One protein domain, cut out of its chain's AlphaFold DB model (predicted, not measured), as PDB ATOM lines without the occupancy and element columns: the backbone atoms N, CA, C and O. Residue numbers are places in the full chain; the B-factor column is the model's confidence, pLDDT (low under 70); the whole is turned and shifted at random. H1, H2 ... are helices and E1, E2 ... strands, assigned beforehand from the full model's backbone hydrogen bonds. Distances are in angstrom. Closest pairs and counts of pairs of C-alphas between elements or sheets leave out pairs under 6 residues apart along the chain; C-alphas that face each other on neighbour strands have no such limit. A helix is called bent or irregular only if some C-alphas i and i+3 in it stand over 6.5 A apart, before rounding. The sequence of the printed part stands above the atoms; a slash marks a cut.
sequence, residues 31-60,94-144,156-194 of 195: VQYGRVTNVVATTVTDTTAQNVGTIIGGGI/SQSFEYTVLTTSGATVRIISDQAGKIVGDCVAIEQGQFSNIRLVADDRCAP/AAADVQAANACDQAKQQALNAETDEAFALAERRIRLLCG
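This is residues 31 to 60, 94 to 144 and 156 to 194 of the 195 residues of an uncharacterized protein of Candidatus Accumulibacter sp. SK-12 (UniProt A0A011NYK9). A strongly twisted sheet of five strands is folded back on itself like part of a barrel, with E3 and E2 on one leaf, E4 and E5 on the other, and the bent strand E1 as the hinge. The long helix H2 crosses slantwise over E1, E4 and E5, H3 folds back along H2 as the second half of a helical hairpin, and short H1 packs on the sheet over E4. The printed part has 120 residues, in the order E1 E2 E3 E4 E5 H1 H2 H3; the sheet runs E3 E2 E1 E4 E5, all antiparallel, and the class is mixed, helices and strands. It is compact, with a radius of gyration of the C-alphas of 14.4 A, and spans 45 by 36 by 23 A.

Start at E1, residues 31 to 42, which bends by 87 degrees at residue 35. Beside it E2, residues 96 to 103, is antiparallel, with N 40 and O 98 at 2.9 A. E3, residues 108 to 113, is an edge strand and forms a hairpin with E2; N 99 and O 111 are 2.8 A apart. Back at E1, find E4, residues 123 to 128, antiparallel to it, with N 126 and O 32 at 2.7 A. E5, residues 132 to 136, the other edge strand, forms a hairpin with E4; look at N 125 and O 135, 2.8 A. In this folded sheet, one sheet bent into two leaves that face each other, the closest C-alphas of E3 and E5 are those of Ser 113 and Ile 134, 7.4 A. H1, residues 139 to 142, is on the sheet at a height of 7.0 A, only just over E4, with 3 of its C-alphas there. H2, residues 157 to 174, is on the sheet at a height of 9.4 A; its closest C-alpha pair with E4 is Glu 127 and Ala 163, 5.9 A. H3, residues 179 to 192, touches H2, closest at the C-alphas of Ala 173 and Ala 185, 4.9 A, at a shallow tilt of 19 degrees, opposite ways. H3 is not on the sheet. Every O i to N i+4 pair is within hydrogen-bond range in H2 and H3; H1 is too short for one.

Find C-alpha 31 at (34.460, -106.781, 18.394), where E1 begins its 24.4 A. E2 covers 21.0 A, E3 16.1 A, E4 16.4 A, E5 13.9 A and H1 5.6 A. From C-alpha 157 at (37.439, -98.692, 22.428) H2 runs 25.8 A; H3 runs 19.8 A to C-alpha 192 at (27.576, -95.884, 11.191).

The C-alphas farthest apart are those of Pro 144 and Thr 178, 46.9 A. Residues 61 to 93 and 145 to 155 are not printed; the C-alpha gaps are 13.1 A and 15.7 A. Of the links printed whole, none is long. Residues 43 to 60 hold no named element, but 55 to 56 pair in parallel with 111 to 112 of E3. The mean pLDDT of the printed part is 79.4; look for values under 70 at residues 42 to 60, 94 to 95 and 144.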
ATOM      1  N   VAL A  31      33.658-106.969  19.607       89.94
ATOM      2  CA  VAL A  31      34.460-106.781  18.394       89.94
ATOM      3  C   VAL A  31      35.613-107.779  18.381       89.94
ATOM      4  O   VAL A  31      36.319-107.940  19.376       89.94
ATOM      5  N   GLN A  32      35.807-108.451  17.251       90.25
ATOM      6  CA  GLN A  32      36.915-109.371  17.016       90.25
ATOM      7  C   GLN A  32      37.556-109.083  15.664       90.25
ATOM      8  O   GLN A  32      36.858-108.911  14.673       90.25
ATOM      9  N   TYR A  33      38.882-109.060  15.609       91.94
ATOM     10  CA  TYR A  33      39.599-108.817  14.360       91.94
ATOM     11  C   TYR A  33      39.949-110.119  13.652       91.94
ATOM     12  O   TYR A  33      40.145-111.163  14.286       91.94
ATOM     13  N   GLY A  34      40.067-110.046  12.333       91.50
ATOM     14  CA  GLY A  34      40.537-111.147  11.511       91.50
ATOM     15  C   GLY A  34      40.776-110.737  10.071       91.50
ATOM     16  O   GLY A  34      40.428-109.631   9.664       91.50
ATOM     17  N   ARG A  35      41.373-111.642   9.299       94.31
ATOM     18  CA  ARG A  35      41.600-111.447   7.866       94.31
ATOM     19  C   ARG A  35      40.625-112.266   7.048       94.31
ATOM     20  O   ARG A  35      40.391-113.434   7.360       94.31
ATOM     21  N   VAL A  36      40.080-111.663   5.999       93.25
ATOM     22  CA  VAL A  36      39.232-112.371   5.036       93.25
ATOM     23  C   VAL A  36      40.085-113.400   4.296       93.25
ATOM     24  O   VAL A  36      41.112-113.065   3.714       93.25
ATOM     25  N   THR A  37      39.670-114.661   4.319       91.81
ATOM     26  CA  THR A  37      40.357-115.777   3.651       91.81
ATOM     27  C   THR A  37      39.574-116.328   2.467       91.81
ATOM     28  O   THR A  37      40.166-116.955   1.595       91.81
ATOM     29  N   ASN A  38      38.263-116.084   2.409       88.62
ATOM     30  CA  ASN A  38      37.422-116.464   1.280       88.62
ATOM     31  C   ASN A  38      36.229-115.509   1.136       88.62
ATOM     32  O   ASN A  38      35.705-115.025   2.142       88.62
ATOM     33  N   VAL A  39      35.792-115.284  -0.106       87.94
ATOM     34  CA  VAL A  39      34.635-114.448  -0.452       87.94
ATOM     35  C   VAL A  39      33.795-115.171  -1.493       87.94
ATOM     36  O   VAL A  39      34.296-115.524  -2.559       87.94
ATOM     37  N   VAL A  40      32.512-115.368  -1.203       83.38
ATOM     38  CA  VAL A  40      31.573-116.016  -2.122       83.38
ATOM     39  C   VAL A  40      30.352-115.126  -2.294       83.38
ATOM     40  O   VAL A  40      29.668-114.814  -1.324       83.38
ATOM     41  N   ALA A  41      30.061-114.722  -3.531       78.75
ATOM     42  CA  ALA A  41      28.786-114.088  -3.838       78.75
ATOM     43  C   ALA A  41      27.663-115.117  -3.665       78.75
ATOM     44  O   ALA A  41      27.709-116.201  -4.244       78.75
ATOM     45  N   THR A  42      26.658-114.773  -2.872       68.69
ATOM     46  CA  THR A  42      25.512-115.624  -2.568       68.69
ATOM     47  C   THR A  42      24.220-114.833  -2.734       68.69
ATOM     48  O   THR A  42      24.169-113.625  -2.499       68.69
ATOM     49  N   THR A  43      23.155-115.496  -3.163       59.62
ATOM     50  CA  THR A  43      21.809-114.931  -3.081       59.62
ATOM     51  C   THR A  43      21.207-115.367  -1.751       59.62
ATOM     52  O   THR A  43      21.379-116.513  -1.336       59.62
ATOM     53  N   VAL A  44      20.507-114.470  -1.052       54.00
ATOM     54  CA  VAL A  44      19.778-114.828   0.177       54.00
ATOM     55  C   VAL A  44      18.624-115.742  -0.220       54.00
ATOM     56  O   VAL A  44      17.528-115.282  -0.533       54.00
ATOM     57  N   THR A  45      18.880-117.039  -0.344       45.34
ATOM     58  CA  THR A  45      17.858-117.982  -0.818       45.34
ATOM     59  C   THR A  45      17.893-119.319  -0.108       45.34
ATOM     60  O   THR A  45      17.078-120.168  -0.433       45.34
ATOM     61  N   ASP A  46      18.739-119.511   0.905       40.12
ATOM     62  CA  ASP A  46      18.916-120.861   1.413       40.12
ATOM     63  C   ASP A  46      19.086-120.968   2.924       40.12
ATOM     64  O   ASP A  46      19.957-120.384   3.565       40.12
ATOM     65  N   THR A  47      18.228-121.827   3.473       42.94
ATOM     66  CA  THR A  47      18.135-122.291   4.863       42.94
ATOM     67  C   THR A  47      19.335-123.176   5.254       42.94
ATOM     68  O   THR A  47      19.269-123.962   6.195       42.94
ATOM     69  N   THR A  48      20.450-123.061   4.530       40.22
ATOM     70  CA  THR A  48      21.605-123.972   4.564       40.22
ATOM     71  C   THR A  48      22.764-123.410   5.390       40.22
ATOM     72  O   THR A  48      23.831-124.009   5.476       40.22
ATOM     73  N   ALA A  49      22.550-122.291   6.085       43.03
ATOM     74  CA  ALA A  49      23.467-121.771   7.095       43.03
ATOM     75  C   ALA A  49      23.236-122.429   8.476       43.03
ATOM     76  O   ALA A  49      23.273-121.763   9.508       43.03
ATOM     77  N   GLN A  50      22.948-123.738   8.508       39.44
ATOM     78  CA  GLN A  50      22.696-124.498   9.744       39.44
ATOM     79  C   GLN A  50      23.934-125.193  10.328       39.44
ATOM     80  O   GLN A  50      23.849-125.749  11.418       39.44
ATOM     81  N   ASN A  51      25.104-125.115   9.690       36.59
ATOM     82  CA  ASN A  51      26.310-125.751  10.217       36.59
ATOM     83  C   ASN A  51      27.336-124.706  10.680       36.59
ATOM     84  O   ASN A  51      28.123-124.198   9.891       36.59
ATOM     85  N   VAL A  52      27.276-124.445  11.994       35.25
ATOM     86  CA  VAL A  52      28.257-123.788  12.880       35.25
ATOM     87  C   VAL A  52      28.681-122.364  12.481       35.25
ATOM     88  O   VAL A  52      29.505-122.157  11.599       35.25
ATOM     89  N   GLY A  53      28.194-121.377  13.243       39.62
ATOM     90  CA  GLY A  53      28.780-120.031  13.291       39.62
ATOM     91  C   GLY A  53      28.110-118.955  12.435       39.62
ATOM     92  O   GLY A  53      28.749-117.942  12.171       39.62
ATOM     93  N   THR A  54      26.852-119.142  12.024       45.88
ATOM     94  CA  THR A  54      26.097-118.168  11.219       45.88
ATOM     95  C   THR A  54      25.743-116.930  12.033       45.88
ATOM     96  O   THR A  54      24.676-116.803  12.630       45.88
ATOM     97  N   ILE A  55      26.690-116.010  12.063       48.06
ATOM     98  CA  ILE A  55      26.552-114.669  12.597       48.06
ATOM     99  C   ILE A  55      25.852-113.861  11.504       48.06
ATOM    100  O   ILE A  55      26.449-113.481  10.499       48.06
ATOM    101  N   ILE A  56      24.530-113.734  11.665       49.41
ATOM    102  CA  ILE A  56      23.614-113.037  10.757       49.41
ATOM    103  C   ILE A  56      24.012-111.563  10.746       49.41
ATOM    104  O   ILE A  56      23.699-110.805  11.669       49.41
ATOM    105  N   GLY A  57      24.782-111.187   9.732       42.22
ATOM    106  CA  GLY A  57      25.147-109.817   9.428       42.22
ATOM    107  C   GLY A  57      24.441-109.353   8.164       42.22
ATOM    108  O   GLY A  57      24.192-110.124   7.249       42.22
ATOM    109  N   GLY A  58      24.133-108.065   8.110       42.06
ATOM    110  CA  GLY A  58      23.672-107.413   6.887       42.06
ATOM    111  C   GLY A  58      22.166-107.489   6.648       42.06
ATOM    112  O   GLY A  58      21.602-108.544   6.391       42.06
ATOM    113  N   GLY A  59      21.548-106.310   6.675       47.78
ATOM    114  CA  GLY A  59      20.206-106.081   6.159       47.78
ATOM    115  C   GLY A  59      19.092-106.299   7.173       47.78
ATOM    116  O   GLY A  59      18.775-107.412   7.574       47.78
ATOM    117  N   ILE A  60      18.420-105.214   7.537       44.69
ATOM    118  CA  ILE A  60      17.063-105.262   8.080       44.69
ATOM    119  C   ILE A  60      16.181-105.875   6.994       44.69
ATOM    120  O   ILE A  60      15.746-105.203   6.065       44.69
ATOM    121  N   SER A  94      20.011-107.720  -3.988       53.12
ATOM    122  CA  SER A  94      19.821-109.180  -4.070       53.12
ATOM    123  C   SER A  94      21.115-110.009  -4.012       53.12
ATOM    124  O   SER A  94      21.048-111.238  -3.975       53.12
ATOM    125  N   GLN A  95      22.280-109.359  -3.988       63.22
ATOM    126  CA  GLN A  95      23.576-110.000  -3.847       63.22
ATOM    127  C   GLN A  95      24.104-109.796  -2.426       63.22
ATOM    128  O   GLN A  95      24.419-108.681  -2.012       63.22
ATOM    129  N   SER A  96      24.198-110.893  -1.687       75.44
ATOM    130  CA  SER A  96      24.951-110.966  -0.445       75.44
ATOM    131  C   SER A  96      26.308-111.605  -0.708       75.44
ATOM    132  O   SER A  96      26.550-112.233  -1.738       75.44
ATOM    133  N   PHE A  97      27.213-111.441   0.236       81.19
ATOM    134  CA  PHE A  97      28.549-111.992   0.190       81.19
ATOM    135  C   PHE A  97      28.775-112.767   1.474       81.19
ATOM    136  O   PHE A  97      28.557-112.260   2.574       81.19
ATOM    137  N   GLU A  98      29.181-114.017   1.327       84.94
ATOM    138  CA  GLU A  98      29.694-114.800   2.430       84.94
ATOM    139  C   GLU A  98      31.198-114.563   2.544       84.94
ATOM    140  O   GLU A  98      31.971-114.883   1.638       84.94
ATOM    141  N   TYR A  99      31.603-114.020   3.684       84.50
ATOM    142  CA  TYR A  99      32.986-113.791   4.059       84.50
ATOM    143  C   TYR A  99      33.424-114.858   5.050       84.50
ATOM    144  O   TYR A  99      32.839-115.009   6.123       84.50
ATOM    145  N   THR A 100      34.486-115.583   4.711       88.38
ATOM    146  CA  THR A 100      35.209-116.409   5.680       88.38
ATOM    147  C   THR A 100      36.360-115.591   6.237       88.38
ATOM    148  O   THR A 100      37.163-115.061   5.473       88.38
ATOM    149  N   VAL A 101      36.437-115.476   7.558       88.06
ATOM    150  CA  VAL A 101      37.423-114.657   8.261       88.06
ATOM    151  C   VAL A 101      38.217-115.530   9.225       88.06
ATOM    152  O   VAL A 101      37.644-116.173  10.105       88.06
ATOM    153  N   LEU A 102      39.542-115.518   9.095       88.25
ATOM    154  CA  LEU A 102      40.449-116.080  10.089       88.25
ATOM    155  C   LEU A 102      40.731-115.019  11.151       88.25
ATOM    156  O   LEU A 102      41.393-114.014  10.894       88.25
ATOM    157  N   THR A 103      40.201-115.233  12.347       88.00
ATOM    158  CA  THR A 103      40.353-114.311  13.474       88.00
ATOM    159  C   THR A 103      41.776-114.315  14.022       88.00
ATOM    160  O   THR A 103      42.505-115.300  13.898       88.00
ATOM    161  N   THR A 104      42.162-113.239  14.706       85.06
ATOM    162  CA  THR A 104      43.478-113.129  15.364       85.06
ATOM    163  C   THR A 104      43.701-114.171  16.464       85.06
ATOM    164  O   THR A 104      44.842-114.463  16.805       85.06
ATOM    165  N   SER A 105      42.633-114.786  16.984       82.00
ATOM    166  CA  SER A 105      42.703-115.920  17.914       82.00
ATOM    167  C   SER A 105      42.849-117.282  17.219       82.00
ATOM    168  O   SER A 105      42.831-118.306  17.893       82.00
ATOM    169  N   GLY A 106      42.929-117.320  15.884       80.06
ATOM    170  CA  GLY A 106      43.045-118.542  15.081       80.06
ATOM    171  C   GLY A 106      41.720-119.251  14.773       80.06
ATOM    172  O   GLY A 106      41.722-120.271  14.088       80.06
ATOM    173  N   ALA A 107      40.580-118.728  15.233       81.12
ATOM    174  CA  ALA A 107      39.264-119.277  14.902       81.12
ATOM    175  C   ALA A 107      38.802-118.791  13.522       81.12
ATOM    176  O   ALA A 107      39.068-117.647  13.154       81.12
ATOM    177  N   THR A 108      38.071-119.625  12.784       83.12
ATOM    178  CA  THR A 108      37.451-119.232  11.509       83.12
ATOM    179  C   THR A 108      35.982-118.883  11.728       83.12
ATOM    180  O   THR A 108      35.259-119.642  12.368       83.12
ATOM    181  N   VAL A 109      35.541-117.744  11.195       83.25
ATOM    182  CA  VAL A 109      34.160-117.252  11.295       83.25
ATOM    183  C   VAL A 109      33.608-117.032   9.892       83.25
ATOM    184  O   VAL A 109      34.293-116.468   9.044       83.25
ATOM    185  N   ARG A 110      32.370-117.469   9.646       82.50
ATOM    186  CA  ARG A 110      31.640-117.205   8.399       82.50
ATOM    187  C   ARG A 110      30.564-116.162   8.663       82.50
ATOM    188  O   ARG A 110      29.777-116.310   9.594       82.50
ATOM    189  N   ILE A 111      30.551-115.108   7.857       80.19
ATOM    190  CA  ILE A 111      29.625-113.985   8.001       80.19
ATOM    191  C   ILE A 111      29.022-113.709   6.640       80.19
ATOM    192  O   ILE A 111      29.742-113.442   5.683       80.19
ATOM    193  N   ILE A 112      27.702-113.755   6.568       80.94
ATOM    194  CA  ILE A 112      26.976-113.261   5.403       80.94
ATOM    195  C   ILE A 112      26.773-111.765   5.621       80.94
ATOM    196  O   ILE A 112      26.517-111.340   6.745       80.94
ATOM    197  N   SER A 113      26.955-110.963   4.580       79.44
ATOM    198  CA  SER A 113      26.675-109.532   4.607       79.44
ATOM    199  C   SER A 113      26.228-109.058   3.230       79.44
ATOM    200  O   SER A 113      26.651-109.589   2.208       79.44
ATOM    201  N   ASP A 114      25.375-108.043   3.186       76.00
ATOM    202  CA  ASP A 114      24.993-107.336   1.962       76.00
ATOM    203  C   ASP A 114      26.050-106.304   1.525       76.00
ATOM    204  O   ASP A 114      25.989-105.775   0.413       76.00
ATOM    205  N   GLN A 115      27.033-106.023   2.384       78.19
ATOM    206  CA  GLN A 115      28.182-105.175   2.093       78.19
ATOM    207  C   GLN A 115      29.140-105.865   1.120       78.19
ATOM    208  O   GLN A 115      29.695-106.924   1.423       78.19
ATOM    209  N   ALA A 116      29.343-105.253  -0.043       79.25
ATOM    210  CA  ALA A 116      30.284-105.714  -1.058       79.25
ATOM    211  C   ALA A 116      31.694-105.149  -0.803       79.25
ATOM    212  O   ALA A 116      31.932-104.424   0.158       79.25
ATOM    213  N   GLY A 117      32.638-105.458  -1.693       83.56
ATOM    214  CA  GLY A 117      33.906-104.724  -1.785       83.56
ATOM    215  C   GLY A 117      35.017-105.167  -0.832       83.56
ATOM    216  O   GLY A 117      36.101-104.603  -0.900       83.56
ATOM    217  N   LYS A 118      34.785-106.185   0.003       89.56
ATOM    218  CA  LYS A 118      35.828-106.803   0.834       89.56
ATOM    219  C   LYS A 118      36.468-107.953   0.056       89.56
ATOM    220  O   LYS A 118      35.759-108.773  -0.532       89.56
ATOM    221  N   ILE A 119      37.793-108.015   0.035       92.69
ATOM    222  CA  ILE A 119      38.573-109.011  -0.706       92.69
ATOM    223  C   ILE A 119      39.398-109.887   0.235       92.69
ATOM    224  O   ILE A 119      39.608-109.574   1.405       92.69
ATOM    225  N   VAL A 120      39.874-111.020  -0.282       94.25
ATOM    226  CA  VAL A 120      40.797-111.891   0.456       94.25
ATOM    227  C   VAL A 120      42.059-111.107   0.826       94.25
ATOM    228  O   VAL A 120      42.677-110.478  -0.027       94.25
ATOM    229  N   GLY A 121      42.446-111.181   2.098       92.44
ATOM    230  CA  GLY A 121      43.576-110.456   2.677       92.44
ATOM    231  C   GLY A 121      43.170-109.259   3.536       92.44
ATOM    232  O   GLY A 121      43.924-108.917   4.451       92.44
ATOM    233  N   ASP A 122      41.980-108.692   3.320       94.50
ATOM    234  CA  ASP A 122      41.516-107.509   4.045       94.50
ATOM    235  C   ASP A 122      41.433-107.752   5.553       94.50
ATOM    236  O   ASP A 122      40.918-108.778   6.013       94.50
ATOM    237  N   CYS A 123      41.916-106.779   6.328       94.19
ATOM    238  CA  CYS A 123      41.722-106.751   7.769       94.19
ATOM    239  C   CYS A 123      40.332-106.209   8.109       94.19
ATOM    240  O   CYS A 123      39.965-105.088   7.749       94.19
ATOM    241  N   VAL A 124      39.556-107.013   8.831       93.38
ATOM    242  CA  VAL A 124      38.171-106.704   9.182       93.38
ATOM    243  C   VAL A 124      37.930-106.806  10.683       93.38
ATOM    244  O   VAL A 124      38.502-107.644  11.383       93.38
ATOM    245  N   ALA A 125      37.031-105.955  11.168       91.88
ATOM    246  CA  ALA A 125      36.379-106.088  12.456       91.88
ATOM    247  C   ALA A 125      35.050-106.826  12.277       91.88
ATOM    248  O   ALA A 125      34.177-106.399  11.521       91.88
ATOM    249  N   ILE A 126      34.913-107.933  12.994       90.00
ATOM    250  CA  ILE A 126      33.680-108.682  13.186       90.00
ATOM    251  C   ILE A 126      32.998-108.110  14.424       90.00
ATOM    252  O   ILE A 126      33.539-108.212  15.526       90.00
ATOM    253  N   GLU A 127      31.820-107.530  14.251       89.44
ATOM    254  CA  GLU A 127      31.034-106.928  15.326       89.44
ATOM    255  C   GLU A 127      29.832-107.821  15.623       89.44
ATOM    256  O   GLU A 127      29.085-108.190  14.717       89.44
ATOM    257  N   GLN A 128      29.681-108.207  16.886       84.56
ATOM    258  CA  GLN A 128      28.698-109.177  17.359       84.56
ATOM    259  C   GLN A 128      27.937-108.570  18.535       84.56
ATOM    260  O   GLN A 128      28.447-108.539  19.654       84.56
ATOM    261  N   GLY A 129      26.727-108.084  18.295       80.25
ATOM    262  CA  GLY A 129      25.807-107.666  19.350       80.25
ATOM    263  C   GLY A 129      24.435-108.283  19.127       80.25
ATOM    264  O   GLY A 129      24.316-109.495  18.953       80.25
ATOM    265  N   GLN A 130      23.395-107.447  19.122       79.19
ATOM    266  CA  GLN A 130      22.056-107.871  18.685       79.19
ATOM    267  C   GLN A 130      22.010-108.135  17.179       79.19
ATOM    268  O   GLN A 130      21.269-108.994  16.704       79.19
ATOM    269  N   PHE A 131      22.838-107.406  16.436       82.44
ATOM    270  CA  PHE A 131      23.062-107.610  15.019       82.44
ATOM    271  C   PHE A 131      24.526-107.931  14.805       82.44
ATOM    272  O   PHE A 131      25.385-107.622  15.636       82.44
ATOM    273  N   SER A 132      24.809-108.533  13.659       83.81
ATOM    274  CA  SER A 132      26.188-108.721  13.247       83.81
ATOM    275  C   SER A 132      26.577-107.719  12.181       83.81
ATOM    276  O   SER A 132      25.745-107.238  11.396       83.81
ATOM    277  N   ASN A 133      27.857-107.385  12.158       87.31
ATOM    278  CA  ASN A 133      28.432-106.493  11.172       87.31
ATOM    279  C   ASN A 133      29.867-106.910  10.849       87.31
ATOM    280  O   ASN A 133      30.557-107.502  11.680       87.31
ATOM    281  N   ILE A 134      30.312-106.583   9.642       89.25
ATOM    282  CA  ILE A 134      31.697-106.758   9.214       89.25
ATOM    283  C   ILE A 134      32.168-105.441   8.607       89.25
ATOM    284  O   ILE A 134      31.550-104.947   7.671       89.25
ATOM    285  N   ARG A 135      33.248-104.859   9.134       90.69
ATOM    286  CA  ARG A 135      33.775-103.562   8.677       90.69
ATOM    287  C   ARG A 135      35.270-103.653   8.393       90.69
ATOM    288  O   ARG A 135      35.994-104.299   9.144       90.69
ATOM    289  N   LEU A 136      35.732-102.986   7.334       92.56
ATOM    290  CA  LEU A 136      37.162-102.813   7.069       92.56
ATOM    291  C   LEU A 136      37.804-101.952   8.161       92.56
ATOM    292  O   LEU A 136      37.260-100.920   8.555       92.56
ATOM    293  N   VAL A 137      38.964-102.372   8.648       92.25
ATOM    294  CA  VAL A 137      39.742-101.628   9.642       92.25
ATOM    295  C   VAL A 137      41.197-101.528   9.206       92.25
ATOM    296  O   VAL A 137      41.619-102.155   8.238       92.25
ATOM    297  N   ALA A 138      41.970-100.710   9.919       91.19
ATOM    298  CA  ALA A 138      43.393-100.582   9.660       91.19
ATOM    299  C   ALA A 138      44.118-101.932   9.835       91.19
ATOM    300  O   ALA A 138      43.802-102.734  10.717       91.19
ATOM    301  N   ASP A 139      45.096-102.176   8.965       89.12
ATOM    302  CA  ASP A 139      45.770-103.471   8.824       89.12
ATOM    303  C   ASP A 139      46.553-103.899  10.079       89.12
ATOM    304  O   ASP A 139      46.774-105.090  10.326       89.12
ATOM    305  N   ASP A 140      46.936-102.922  10.904       88.38
ATOM    306  CA  ASP A 140      47.600-103.105  12.192       88.38
ATOM    307  C   ASP A 140      46.723-103.850  13.209       88.38
ATOM    308  O   ASP A 140      47.250-104.547  14.076       88.38
ATOM    309  N   ARG A 141      45.390-103.790  13.071       88.25
ATOM    310  CA  ARG A 141      44.453-104.512  13.948       88.25
ATOM    311  C   ARG A 141      44.484-106.023  13.748       88.25
ATOM    312  O   ARG A 141      44.128-106.766  14.661       88.25
ATOM    313  N   CYS A 142      44.943-106.470  12.581       90.19
ATOM    314  CA  CYS A 142      45.152-107.878  12.253       90.19
ATOM    315  C   CYS A 142      46.636-108.258  12.234       90.19
ATOM    316  O   CYS A 142      46.981-109.335  11.740       90.19
ATOM    317  N   ALA A 143      47.529-107.381  12.706       83.25
ATOM    318  CA  ALA A 143      48.944-107.698  12.778       83.25
ATOM    319  C   ALA A 143      49.176-108.854  13.768       83.25
ATOM    320  O   ALA A 143      48.549-108.894  14.832       83.25
ATOM    321  N   PRO A 144      50.081-109.796  13.453       69.38
ATOM    322  CA  PRO A 144      50.458-110.828  14.405       69.38
ATOM    323  C   PRO A 144      51.026-110.171  15.666       69.38
ATOM    324  O   PRO A 144      51.787-109.201  15.586       69.38
ATOM    325  N   ALA A 156      39.882-102.190  20.257       85.69
ATOM    326  CA  ALA A 156      40.024-100.772  20.556       85.69
ATOM    327  C   ALA A 156      38.665-100.165  20.897       85.69
ATOM    328  O   ALA A 156      37.670-100.406  20.213       85.69
ATOM    329  N   ALA A 157      38.655 -99.322  21.928       87.19
ATOM    330  CA  ALA A 157      37.439 -98.692  22.428       87.19
ATOM    331  C   ALA A 157      36.665 -97.949  21.325       87.19
ATOM    332  O   ALA A 157      35.439 -97.995  21.315       87.19
ATOM    333  N   ALA A 158      37.367 -97.331  20.369       87.81
ATOM    334  CA  ALA A 158      36.749 -96.666  19.224       87.81
ATOM    335  C   ALA A 158      35.960 -97.634  18.322       87.81
ATOM    336  O   ALA A 158      34.854 -97.308  17.902       87.81
ATOM    337  N   ASP A 159      36.476 -98.844  18.075       89.62
ATOM    338  CA  ASP A 159      35.772 -99.838  17.255       89.62
ATOM    339  C   ASP A 159      34.570-100.412  17.998       89.62
ATOM    340  O   ASP A 159      33.519-100.615  17.402       89.62
ATOM    341  N   VAL A 160      34.697-100.618  19.312       90.38
ATOM    342  CA  VAL A 160      33.580-101.044  20.166       90.38
ATOM    343  C   VAL A 160      32.488 -99.971  20.202       90.38
ATOM    344  O   VAL A 160      31.304-100.283  20.109       90.38
ATOM    345  N   GLN A 161      32.851 -98.691  20.302       90.62
ATOM    346  CA  GLN A 161      31.891 -97.586  20.240       90.62
ATOM    347  C   GLN A 161      31.194 -97.506  18.877       90.62
ATOM    348  O   GLN A 161      29.973 -97.351  18.840       90.62
ATOM    349  N   ALA A 162      31.934 -97.662  17.777       90.25
ATOM    350  CA  ALA A 162      31.365 -97.700  16.432       90.25
ATOM    351  C   ALA A 162      30.400 -98.886  16.251       90.25
ATOM    352  O   ALA A 162      29.284 -98.693  15.768       90.25
ATOM    353  N   ALA A 163      30.779-100.078  16.724       90.69
ATOM    354  CA  ALA A 163      29.928-101.266  16.725       90.69
ATOM    355  C   ALA A 163      28.607-101.022  17.473       90.69
ATOM    356  O   ALA A 163      27.525-101.233  16.927       90.69
ATOM    357  N   ASN A 164      28.693-100.476  18.691       91.69
ATOM    358  CA  ASN A 164      27.521-100.146  19.502       91.69
ATOM    359  C   ASN A 164      26.608 -99.119  18.811       91.69
ATOM    360  O   ASN A 164      25.383 -99.220  18.894       91.69
ATOM    361  N   ALA A 165      27.181 -98.117  18.136       91.12
ATOM    362  CA  ALA A 165      26.416 -97.108  17.406       91.12
ATOM    363  C   ALA A 165      25.702 -97.706  16.182       91.12
ATOM    364  O   ALA A 165      24.533 -97.396  15.940       91.12
ATOM    365  N   CYS A 166      26.376 -98.594  15.445       90.31
ATOM    366  CA  CYS A 166      25.773 -99.347  14.349       90.31
ATOM    367  C   CYS A 166      24.608-100.223  14.839       90.31
ATOM    368  O   CYS A 166      23.518-100.178  14.263       90.31
ATOM    369  N   ASP A 167      24.793-100.964  15.934       87.38
ATOM    370  CA  ASP A 167      23.745-101.816  16.502       87.38
ATOM    371  C   ASP A 167      22.529-101.010  16.967       87.38
ATOM    372  O   ASP A 167      21.388-101.392  16.699       87.38
ATOM    373  N   GLN A 168      22.746 -99.848  17.588       89.12
ATOM    374  CA  GLN A 168      21.655 -98.944  17.958       89.12
ATOM    375  C   GLN A 168      20.908 -98.399  16.737       89.12
ATOM    376  O   GLN A 168      19.683 -98.295  16.771       89.12
ATOM    377  N   ALA A 169      21.611 -98.068  15.652       86.81
ATOM    378  CA  ALA A 169      20.977 -97.604  14.421       86.81
ATOM    379  C   ALA A 169      20.104 -98.701  13.786       86.81
ATOM    380  O   ALA A 169      18.974 -98.430  13.376       86.81
ATOM    381  N   LYS A 170      20.583 -99.951  13.783       83.75
ATOM    382  CA  LYS A 170      19.801-101.121  13.347       83.75
ATOM    383  C   LYS A 170      18.573-101.342  14.230       83.75
ATOM    384  O   LYS A 170      17.476-101.531  13.708       83.75
ATOM    385  N   GLN A 171      18.722-101.221  15.549       85.31
ATOM    386  CA  GLN A 171      17.599-101.324  16.480       85.31
ATOM    387  C   GLN A 171      16.547-100.228  16.248       85.31
ATOM    388  O   GLN A 171      15.352-100.502  16.307       85.31
ATOM    389  N   GLN A 172      16.969 -98.993  15.963       82.50
ATOM    390  CA  GLN A 172      16.056 -97.883  15.670       82.50
ATOM    391  C   GLN A 172      15.234 -98.130  14.409       82.50
ATOM    392  O   GLN A 172      14.045 -97.836  14.403       82.50
ATOM    393  N   ALA A 173      15.843 -98.688  13.363       82.81
ATOM    394  CA  ALA A 173      15.119 -99.013  12.141       82.81
ATOM    395  C   ALA A 173      14.111-100.150  12.354       82.81
ATOM    396  O   ALA A 173      13.028-100.116  11.780       82.81
ATOM    397  N   LEU A 174      14.435-101.131  13.204       84.75
ATOM    398  CA  LEU A 174      13.505-102.207  13.563       84.75
ATOM    399  C   LEU A 174      12.337-101.731  14.427       84.75
ATOM    400  O   LEU A 174      11.236-102.256  14.304       84.75
ATOM    401  N   ASN A 175      12.581-100.746  15.288       83.00
ATOM    402  CA  ASN A 175      11.568-100.167  16.167       83.00
ATOM    403  C   ASN A 175      10.819 -98.987  15.516       83.00
ATOM    404  O   ASN A 175      10.027 -98.333  16.190       83.00
ATOM    405  N   ALA A 176      11.103 -98.649  14.255       84.06
ATOM    406  CA  ALA A 176      10.486 -97.510  13.590       84.06
ATOM    407  C   ALA A 176       9.005 -97.788  13.293       84.06
ATOM    408  O   ALA A 176       8.669 -98.753  12.612       84.06
ATOM    409  N   GLU A 177       8.126 -96.909  13.773       87.50
ATOM    410  CA  GLU A 177       6.676 -97.013  13.556       87.50
ATOM    411  C   GLU A 177       6.186 -96.181  12.359       87.50
ATOM    412  O   GLU A 177       5.047 -96.338  11.924       87.50
ATOM    413  N   THR A 178       7.038 -95.301  11.816       85.56
ATOM    414  CA  THR A 178       6.720 -94.448  10.659       85.56
ATOM    415  C   THR A 178       7.787 -94.539   9.574       85.56
ATOM    416  O   THR A 178       8.956 -94.837   9.848       85.56
ATOM    417  N   ASP A 179       7.398 -94.221   8.341       78.69
ATOM    418  CA  ASP A 179       8.289 -94.242   7.179       78.69
ATOM    419  C   ASP A 179       9.430 -93.222   7.315       78.69
ATOM    420  O   ASP A 179      10.575 -93.496   6.953       78.69
ATOM    421  N   GLU A 180       9.163 -92.051   7.899       84.12
ATOM    422  CA  GLU A 180      10.177 -91.022   8.140       84.12
ATOM    423  C   GLU A 180      11.202 -91.478   9.182       84.12
ATOM    424  O   GLU A 180      12.405 -91.239   9.017       84.12
ATOM    425  N   ALA A 181      10.739 -92.152  10.241       78.19
ATOM    426  CA  ALA A 181      11.599 -92.727  11.269       78.19
ATOM    427  C   ALA A 181      12.472 -93.846  10.686       78.19
ATOM    428  O   ALA A 181      13.680 -93.881  10.942       78.19
ATOM    429  N   PHE A 182      11.891 -94.698   9.838       83.06
ATOM    430  CA  PHE A 182      12.620 -95.747   9.136       83.06
ATOM    431  C   PHE A 182      13.682 -95.161   8.195       83.06
ATOM    432  O   PHE A 182      14.852 -95.527   8.285       83.06
ATOM    433  N   ALA A 183      13.326 -94.177   7.363       81.44
ATOM    434  CA  ALA A 183      14.259 -93.534   6.438       81.44
ATOM    435  C   ALA A 183      15.410 -92.814   7.165       81.44
ATOM    436  O   ALA A 183      16.546 -92.785   6.684       81.44
ATOM    437  N   LEU A 184      15.141 -92.212   8.329       87.00
ATOM    438  CA  LEU A 184      16.183 -91.626   9.172       87.00
ATOM    439  C   LEU A 184      17.125 -92.698   9.729       87.00
ATOM    440  O   LEU A 184      18.344 -92.514   9.690       87.00
ATOM    441  N   ALA A 185      16.573 -93.795  10.241       83.69
ATOM    442  CA  ALA A 185      17.358 -94.893  10.779       83.69
ATOM    443  C   ALA A 185      18.204 -95.572   9.688       83.69
ATOM    444  O   ALA A 185      19.382 -95.839   9.909       83.69
ATOM    445  N   GLU A 186      17.673 -95.734   8.477       82.94
ATOM    446  CA  GLU A 186      18.419 -96.257   7.330       82.94
ATOM    447  C   GLU A 186      19.629 -95.379   6.981       82.94
ATOM    448  O   GLU A 186      20.746 -95.879   6.831       82.94
ATOM    449  N   ARG A 187      19.453 -94.050   6.926       88.44
ATOM    450  CA  ARG A 187      20.578 -93.124   6.714       88.44
ATOM    451  C   ARG A 187      21.628 -93.241   7.819       88.44
ATOM    452  O   ARG A 187      22.818 -93.200   7.526       88.44
ATOM    453  N   ARG A 188      21.207 -93.417   9.078       89.06
ATOM    454  CA  ARG A 188      22.133 -93.643  10.203       89.06
ATOM    455  C   ARG A 188      22.918 -94.939  10.040       89.06
ATOM    456  O   ARG A 188      24.117 -94.933  10.279       89.06
ATOM    457  N   ILE A 189      22.275 -96.018   9.604       87.19
ATOM    458  CA  ILE A 189      22.937 -97.307   9.371       87.19
ATOM    459  C   ILE A 189      24.022 -97.171   8.308       87.19
ATOM    460  O   ILE A 189      25.150 -97.579   8.564       87.19
ATOM    461  N   ARG A 190      23.725 -96.534   7.167       86.56
ATOM    462  CA  ARG A 190      24.723 -96.302   6.105       86.56
ATOM    463  C   ARG A 190      25.941 -95.520   6.610       86.56
ATOM    464  O   ARG A 190      27.068 -95.816   6.240       86.56
ATOM    465  N   LEU A 191      25.725 -94.552   7.501       90.00
ATOM    466  CA  LEU A 191      26.809 -93.748   8.077       90.00
ATOM    467  C   LEU A 191      27.619 -94.488   9.153       90.00
ATOM    468  O   LEU A 191      28.820 -94.262   9.267       90.00
ATOM    469  N   LEU A 192      26.973 -95.323   9.974       90.38
ATOM    470  CA  LEU A 192      27.576 -95.884  11.191       90.38
ATOM    471  C   LEU A 192      28.080 -97.322  11.027       90.38
ATOM    472  O   LEU A 192      29.025 -97.719  11.703       90.38
ATOM    473  N   CYS A 193      27.461 -98.111  10.153       87.06
ATOM    474  CA  CYS A 193      27.783 -99.528   9.992       87.06
ATOM    475  C   CYS A 193      28.870 -99.800   8.943       87.06
ATOM    476  O   CYS A 193      29.395-100.913   8.905       87.06
ATOM    477  N   GLY A 194      29.251 -98.788   8.159       76.00
ATOM    478  CA  GLY A 194      30.202 -98.926   7.059       76.00
ATOM    479  C   GLY A 194      29.594 -99.580   5.814       76.00
ATOM    480  O   GLY A 194      28.506-100.156   5.863       76.00
TER     481      GLY A 194